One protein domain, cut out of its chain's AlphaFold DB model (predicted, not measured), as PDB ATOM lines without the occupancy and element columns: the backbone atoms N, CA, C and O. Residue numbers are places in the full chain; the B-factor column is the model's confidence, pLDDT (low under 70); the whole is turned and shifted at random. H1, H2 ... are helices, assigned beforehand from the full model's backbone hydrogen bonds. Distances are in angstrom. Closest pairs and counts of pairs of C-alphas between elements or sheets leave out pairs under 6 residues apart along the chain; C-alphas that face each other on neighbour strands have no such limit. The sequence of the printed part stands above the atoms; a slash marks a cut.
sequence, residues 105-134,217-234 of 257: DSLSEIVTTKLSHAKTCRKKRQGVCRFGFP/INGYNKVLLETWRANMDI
ATOM      1  N   ASP A 105     -25.880  14.802 -28.135       52.19
ATOM      2  CA  ASP A 105     -25.798  16.258 -28.218       52.19
ATOM      3  C   ASP A 105     -26.134  16.724 -29.640       52.19
ATOM      4  O   ASP A 105     -25.449  16.375 -30.597       52.19
ATOM      5  N   SER A 106     -27.161  17.559 -29.798       56.41
ATOM      6  CA  SER A 106     -27.466  18.171 -31.101       56.41
ATOM      7  C   SER A 106     -26.332  19.058 -31.636       56.41
ATOM      8  O   SER A 106     -26.299  19.359 -32.828       56.41
ATOM      9  N   LEU A 107     -25.418  19.492 -30.760       57.00
ATOM     10  CA  LEU A 107     -24.313  20.382 -31.095       57.00
ATOM     11  C   LEU A 107     -22.958  19.662 -31.154       57.00
ATOM     12  O   LEU A 107     -21.994  20.271 -31.620       57.00
ATOM     13  N   SER A 108     -22.855  18.387 -30.748       56.78
ATOM     14  CA  SER A 108     -21.583  17.641 -30.773       56.78
ATOM     15  C   SER A 108     -20.971  17.642 -32.170       56.78
ATOM     16  O   SER A 108     -19.785  17.925 -32.305       56.78
ATOM     17  N   GLU A 109     -21.755  17.397 -33.222       58.41
ATOM     18  CA  GLU A 109     -21.242  17.343 -34.597       58.41
ATOM     19  C   GLU A 109     -20.639  18.686 -35.045       58.41
ATOM     20  O   GLU A 109     -19.687  18.714 -35.824       58.41
ATOM     21  N   ILE A 110     -21.159  19.797 -34.518       57.62
ATOM     22  CA  ILE A 110     -20.724  21.152 -34.866       57.62
ATOM     23  C   ILE A 110     -19.416  21.503 -34.155       57.62
ATOM     24  O   ILE A 110     -18.539  22.119 -34.758       57.62
ATOM     25  N   VAL A 111     -19.267  21.128 -32.883       55.88
ATOM     26  CA  VAL A 111     -18.076  21.483 -32.087       55.88
ATOM     27  C   VAL A 111     -16.937  20.487 -32.277       55.88
ATOM     28  O   VAL A 111     -15.759  20.837 -32.162       55.88
ATOM     29  N   THR A 112     -17.263  19.229 -32.573       58.72
ATOM     30  CA  THR A 112     -16.242  18.216 -32.808       58.72
ATOM     31  C   THR A 112     -15.584  18.524 -34.143       58.72
ATOM     32  O   THR A 112     -16.190  18.385 -35.206       58.72
ATOM     33  N   THR A 113     -14.307  18.910 -34.124       55.44
ATOM     34  CA  THR A 113     -13.521  18.897 -35.356       55.44
ATOM     35  C   THR A 113     -13.526  17.453 -35.846       55.44
ATOM     36  O   THR A 113     -12.979  16.588 -35.158       55.44
ATOM     37  N   LYS A 114     -14.212  17.177 -36.966       50.81
ATOM     38  CA  LYS A 114     -14.374  15.821 -37.512       50.81
ATOM     39  C   LYS A 114     -13.052  15.059 -37.411       50.81
ATOM     40  O   LYS A 114     -11.994  15.605 -37.712       50.81
ATOM     41  N   LEU A 115     -13.148  13.798 -36.987       52.53
ATOM     42  CA  LEU A 115     -12.088  12.852 -36.591       52.53
ATOM     43  C   LEU A 115     -10.883  12.718 -37.558       52.53
ATOM     44  O   LEU A 115      -9.889  12.072 -37.224       52.53
ATOM     45  N   SER A 116     -10.914  13.367 -38.724       52.19
ATOM     46  CA  SER A 116      -9.839  13.428 -39.709       52.19
ATOM     47  C   SER A 116      -9.457  14.876 -40.035       52.19
ATOM     48  O   SER A 116     -10.277  15.684 -40.465       52.19
ATOM     49  N   HIS A 117      -8.175  15.201 -39.859       62.25
ATOM     50  CA  HIS A 117      -7.625  16.505 -40.219       62.25
ATOM     51  C   HIS A 117      -7.760  16.766 -41.728       62.25
ATOM     52  O   HIS A 117      -7.263  15.979 -42.539       62.25
ATOM     53  N   ALA A 118      -8.328  17.918 -42.099       64.81
ATOM     54  CA  ALA A 118      -8.283  18.424 -43.471       64.81
ATOM     55  C   ALA A 118      -6.832  18.664 -43.937       64.81
ATOM     56  O   ALA A 118      -5.930  18.868 -43.120       64.81
ATOM     57  N   LYS A 119      -6.592  18.691 -45.257       66.19
ATOM     58  CA  LYS A 119      -5.247  18.898 -45.836       66.19
ATOM     59  C   LYS A 119      -4.576  20.179 -45.320       66.19
ATOM     60  O   LYS A 119      -3.391  20.164 -45.011       66.19
ATOM     61  N   THR A 120      -5.353  21.250 -45.149       69.12
ATOM     62  CA  THR A 120      -4.899  22.556 -44.636       69.12
ATOM     63  C   THR A 120      -4.591  22.559 -43.143       69.12
ATOM     64  O   THR A 120      -3.913  23.466 -42.671       69.12
ATOM     65  N   CYS A 121      -5.086  21.572 -42.393       73.00
ATOM     66  CA  CYS A 121      -4.914  21.466 -40.948       73.00
ATOM     67  C   CYS A 121      -3.549  20.872 -40.572       73.00
ATOM     68  O   CYS A 121      -3.065  21.071 -39.462       73.00
ATOM     69  N   ARG A 122      -2.886  20.161 -41.486       77.38
ATOM     70  CA  ARG A 122      -1.558  19.592 -41.233       77.38
ATOM     71  C   ARG A 122      -0.483  20.629 -41.539       77.38
ATOM     72  O   ARG A 122      -0.485  21.219 -42.619       77.38
ATOM     73  N   LYS A 123       0.472  20.818 -40.624       78.00
ATOM     74  CA  LYS A 123       1.679  21.597 -40.925       78.00
ATOM     75  C   LYS A 123       2.461  20.850 -42.009       78.00
ATOM     76  O   LYS A 123       2.729  19.651 -41.857       78.00
ATOM     77  N   LYS A 124       2.777  21.529 -43.123       64.25
ATOM     78  CA  LYS A 124       3.513  20.922 -44.244       64.25
ATOM     79  C   LYS A 124       4.781  20.253 -43.687       64.25
ATOM     80  O   LYS A 124       5.482  20.840 -42.870       64.25
ATOM     81  N   ARG A 125       5.040  19.009 -44.108       60.62
ATOM     82  CA  ARG A 125       6.212  18.169 -43.770       60.62
ATOM     83  C   ARG A 125       6.272  17.524 -42.374       60.62
ATOM     84  O   ARG A 125       6.970  16.529 -42.247       60.62
ATOM     85  N   GLN A 126       5.544  17.999 -41.359       62.97
ATOM     86  CA  GLN A 126       5.714  17.489 -39.980       62.97
ATOM     87  C   GLN A 126       4.637  16.500 -39.513       62.97
ATOM     88  O   GLN A 126       4.779  15.907 -38.453       62.97
ATOM     89  N   GLY A 127       3.538  16.318 -40.255       68.12
ATOM     90  CA  GLY A 127       2.451  15.407 -39.849       68.12
ATOM     91  C   GLY A 127       1.704  15.825 -38.569       68.12
ATOM     92  O   GLY A 127       0.754  15.156 -38.173       68.12
ATOM     93  N   VAL A 128       2.086  16.952 -37.961       75.38
ATOM     94  CA  VAL A 128       1.484  17.538 -36.760       75.38
ATOM     95  C   VAL A 128       0.331  18.473 -37.142       75.38
ATOM     96  O   VAL A 128       0.357  19.143 -38.181       75.38
ATOM     97  N   CYS A 129      -0.700  18.520 -36.295       80.06
ATOM     98  CA  CYS A 129      -1.813  19.455 -36.428       80.06
ATOM     99  C   CYS A 129      -1.334  20.901 -36.239       80.06
ATOM    100  O   CYS A 129      -0.740  21.224 -35.211       80.06
ATOM    101  N   ARG A 130      -1.636  21.786 -37.196       79.69
ATOM    102  CA  ARG A 130      -1.261  23.209 -37.155       79.69
ATOM    103  C   ARG A 130      -1.848  23.946 -35.952       79.69
ATOM    104  O   ARG A 130      -1.246  24.889 -35.469       79.69
ATOM    105  N   PHE A 131      -3.016  23.504 -35.488       77.62
ATOM    106  CA  PHE A 131      -3.734  24.101 -34.362       77.62
ATOM    107  C   PHE A 131      -3.335  23.484 -33.013       77.62
ATOM    108  O   PHE A 131      -3.877  23.850 -31.975       77.62
ATOM    109  N   GLY A 132      -2.403  22.523 -33.008       81.38
ATOM    110  CA  GLY A 132      -1.921  21.900 -31.776       81.38
ATOM    111  C   GLY A 132      -2.876  20.878 -31.158       81.38
ATOM    112  O   GLY A 132      -2.791  20.634 -29.960       81.38
ATOM    113  N   PHE A 133      -3.771  20.263 -31.942       84.19
ATOM    114  CA  PHE A 133      -4.599  19.154 -31.455       84.19
ATOM    115  C   PHE A 133      -3.813  17.848 -31.321       84.19
ATOM    116  O   PHE A 133      -2.974  17.553 -32.185       84.19
ATOM    117  N   PRO A 134      -4.151  17.000 -30.330       87.00
ATOM    118  CA  PRO A 134      -5.070  17.201 -29.209       87.00
ATOM    119  C   PRO A 134      -4.546  18.230 -28.198       87.00
ATOM    120  O   PRO A 134      -3.354  18.278 -27.909       87.00
ATOM    121  N   ILE A 217     -12.040  19.197 -28.818       79.88
ATOM    122  CA  ILE A 217     -13.134  20.159 -28.874       79.88
ATOM    123  C   ILE A 217     -12.517  21.561 -28.889       79.88
ATOM    124  O   ILE A 217     -11.611  21.860 -28.103       79.88
ATOM    125  N   ASN A 218     -12.951  22.428 -29.801       80.88
ATOM    126  CA  ASN A 218     -12.491  23.816 -29.804       80.88
ATOM    127  C   ASN A 218     -13.060  24.594 -28.606       80.88
ATOM    128  O   ASN A 218     -14.048  24.195 -27.994       80.88
ATOM    129  N   GLY A 219     -12.441  25.724 -28.260       80.00
ATOM    130  CA  GLY A 219     -13.068  26.678 -27.348       80.00
ATOM    131  C   GLY A 219     -14.276  27.324 -28.026       80.00
ATOM    132  O   GLY A 219     -14.128  27.935 -29.082       80.00
ATOM    133  N   TYR A 220     -15.458  27.199 -27.425       78.31
ATOM    134  CA  TYR A 220     -16.695  27.752 -27.967       78.31
ATOM    135  C   TYR A 220     -17.506  28.460 -26.883       78.31
ATOM    136  O   TYR A 220     -17.462  28.103 -25.707       78.31
ATOM    137  N   ASN A 221     -18.281  29.456 -27.301       79.50
ATOM    138  CA  ASN A 221     -19.287  30.092 -26.470       79.50
ATOM    139  C   ASN A 221     -20.636  29.409 -26.725       79.50
ATOM    140  O   ASN A 221     -21.070  29.317 -27.869       79.50
ATOM    141  N   LYS A 222     -21.313  28.936 -25.677       75.25
ATOM    142  CA  LYS A 222     -22.571  28.188 -25.833       75.25
ATOM    143  C   LYS A 222     -23.658  28.988 -26.566       75.25
ATOM    144  O   LYS A 222     -24.293  28.456 -27.469       75.25
ATOM    145  N   VAL A 223     -23.822  30.268 -26.232       76.44
ATOM    146  CA  VAL A 223     -24.839  31.147 -26.838       76.44
ATOM    147  C   VAL A 223     -24.555  31.359 -28.324       76.44
ATOM    148  O   VAL A 223     -25.452  31.239 -29.161       76.44
ATOM    149  N   LEU A 224     -23.294  31.630 -28.672       77.12
ATOM    150  CA  LEU A 224     -22.898  31.805 -30.070       77.12
ATOM    151  C   LEU A 224     -23.009  30.499 -30.858       77.12
ATOM    152  O   LEU A 224     -23.398  30.526 -32.019       77.12
ATOM    153  N   LEU A 225     -22.733  29.359 -30.228       77.00
ATOM    154  CA  LEU A 225     -22.856  28.054 -30.864       77.00
ATOM    155  C   LEU A 225     -24.320  27.707 -31.160       77.00
ATOM    156  O   LEU A 225     -24.619  27.250 -32.256       77.00
ATOM    157  N   GLU A 226     -25.233  27.947 -30.216       75.12
ATOM    158  CA  GLU A 226     -26.673  27.723 -30.414       75.12
ATOM    159  C   GLU A 226     -27.241  28.619 -31.523       75.12
ATOM    160  O   GLU A 226     -28.091  28.183 -32.304       75.12
ATOM    161  N   THR A 227     -26.739  29.855 -31.608       78.50
ATOM    162  CA  THR A 227     -27.215  30.856 -32.572       78.50
ATOM    163  C   THR A 227     -26.615  30.646 -33.964       78.50
ATOM    164  O   THR A 227     -27.342  30.680 -34.955       78.50
ATOM    165  N   TRP A 228     -25.302  30.424 -34.058       77.69
ATOM    166  CA  TRP A 228     -24.590  30.281 -35.332       77.69
ATOM    167  C   TRP A 228     -24.611  28.851 -35.849       77.69
ATOM    168  O   TRP A 228     -24.694  28.633 -37.052       77.69
ATOM    169  N   ARG A 229     -24.565  27.849 -34.969       76.06
ATOM    170  CA  ARG A 229     -24.410  26.440 -35.360       76.06
ATOM    171  C   ARG A 229     -23.176  26.204 -36.238       76.06
ATOM    172  O   ARG A 229     -23.187  25.360 -37.130       76.06
ATOM    173  N   ALA A 230     -22.103  26.942 -35.962       72.12
ATOM    174  CA  ALA A 230     -20.805  26.781 -36.600       72.12
ATOM    175  C   ALA A 230     -19.727  26.504 -35.551       72.12
ATOM    176  O   ALA A 230     -19.806  26.979 -34.415       72.12
ATOM    177  N   ASN A 231     -18.707  25.745 -35.949       72.94
ATOM    178  CA  ASN A 231     -17.539  25.524 -35.111       72.94
ATOM    179  C   ASN A 231     -16.812  26.857 -34.890       72.94
ATOM    180  O   ASN A 231     -16.533  27.576 -35.850       72.94
ATOM    181  N   MET A 232     -16.479  27.167 -33.643       75.00
ATOM    182  CA  MET A 232     -15.757  28.384 -33.280       75.00
ATOM    183  C   MET A 232     -14.376  28.018 -32.757       75.00
ATOM    184  O   MET A 232     -14.211  26.977 -32.131       75.00
ATOM    185  N   ASP A 233     -13.390  28.868 -33.018       75.75
ATOM    186  CA  ASP A 233     -12.033  28.753 -32.479       75.75
ATOM    187  C   ASP A 233     -11.740  30.003 -31.642       75.75
ATOM    188  O   ASP A 233     -11.108  30.953 -32.100       75.75
ATOM    189  N   ILE A 234     -12.314  30.047 -30.434       78.75
ATOM    190  CA  ILE A 234     -12.166  31.185 -29.520       78.75
ATOM    191  C   ILE A 234     -10.868  31.021 -28.730       78.75
ATOM    192  O   ILE A 234     -10.689  30.041 -28.001       78.75
TER     193      ILE A 234
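AT A GLANCE: This is residues 105 to 134 and 217 to 234 of the 257 residues of an uncharacterized protein of Stichopus japonicus (UniProt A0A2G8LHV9). There is little regular structure here: a loose rod of mostly loop, with two short helices, H1 and then H2, at one end and the long stretch 112 to 134 reaching to the other end, where it folds back. The printed part has 48 residues, of which 11 are in named helices; it has no named strand, and its class is all helix. The radius of gyration of the C-alphas is 12.3 A, and the spans are 37 by 18 by 16 A.

HOW THE PARTS SIT: Look first at H1, residues 108 to 111, and then at H2, residues 222 to 228: they are only just apart, with their closest C-alphas 8.2 A from each other. In H2 every O i to N i+4 pair is within hydrogen-bond range; H1 is too short for such a pair.

IN THESE COORDINATES: Find C-alpha 108 at (-21.583, 17.641, -30.773); from there H1 runs 5.4 A to Val 111. H2 runs 9.9 A from Lys 222 to C-alpha 228 at (-24.590, 30.281, -35.332).

THE WHOLE: The C-alphas of Arg 125 and Val 223 are the two farthest apart, at 37.7 A. The link across the cut lacks residues 135 to 216; C-alphas 134 and 217 are 8.6 A apart. Confidence is under 70 at residues 105 to 120 and 124 to 127.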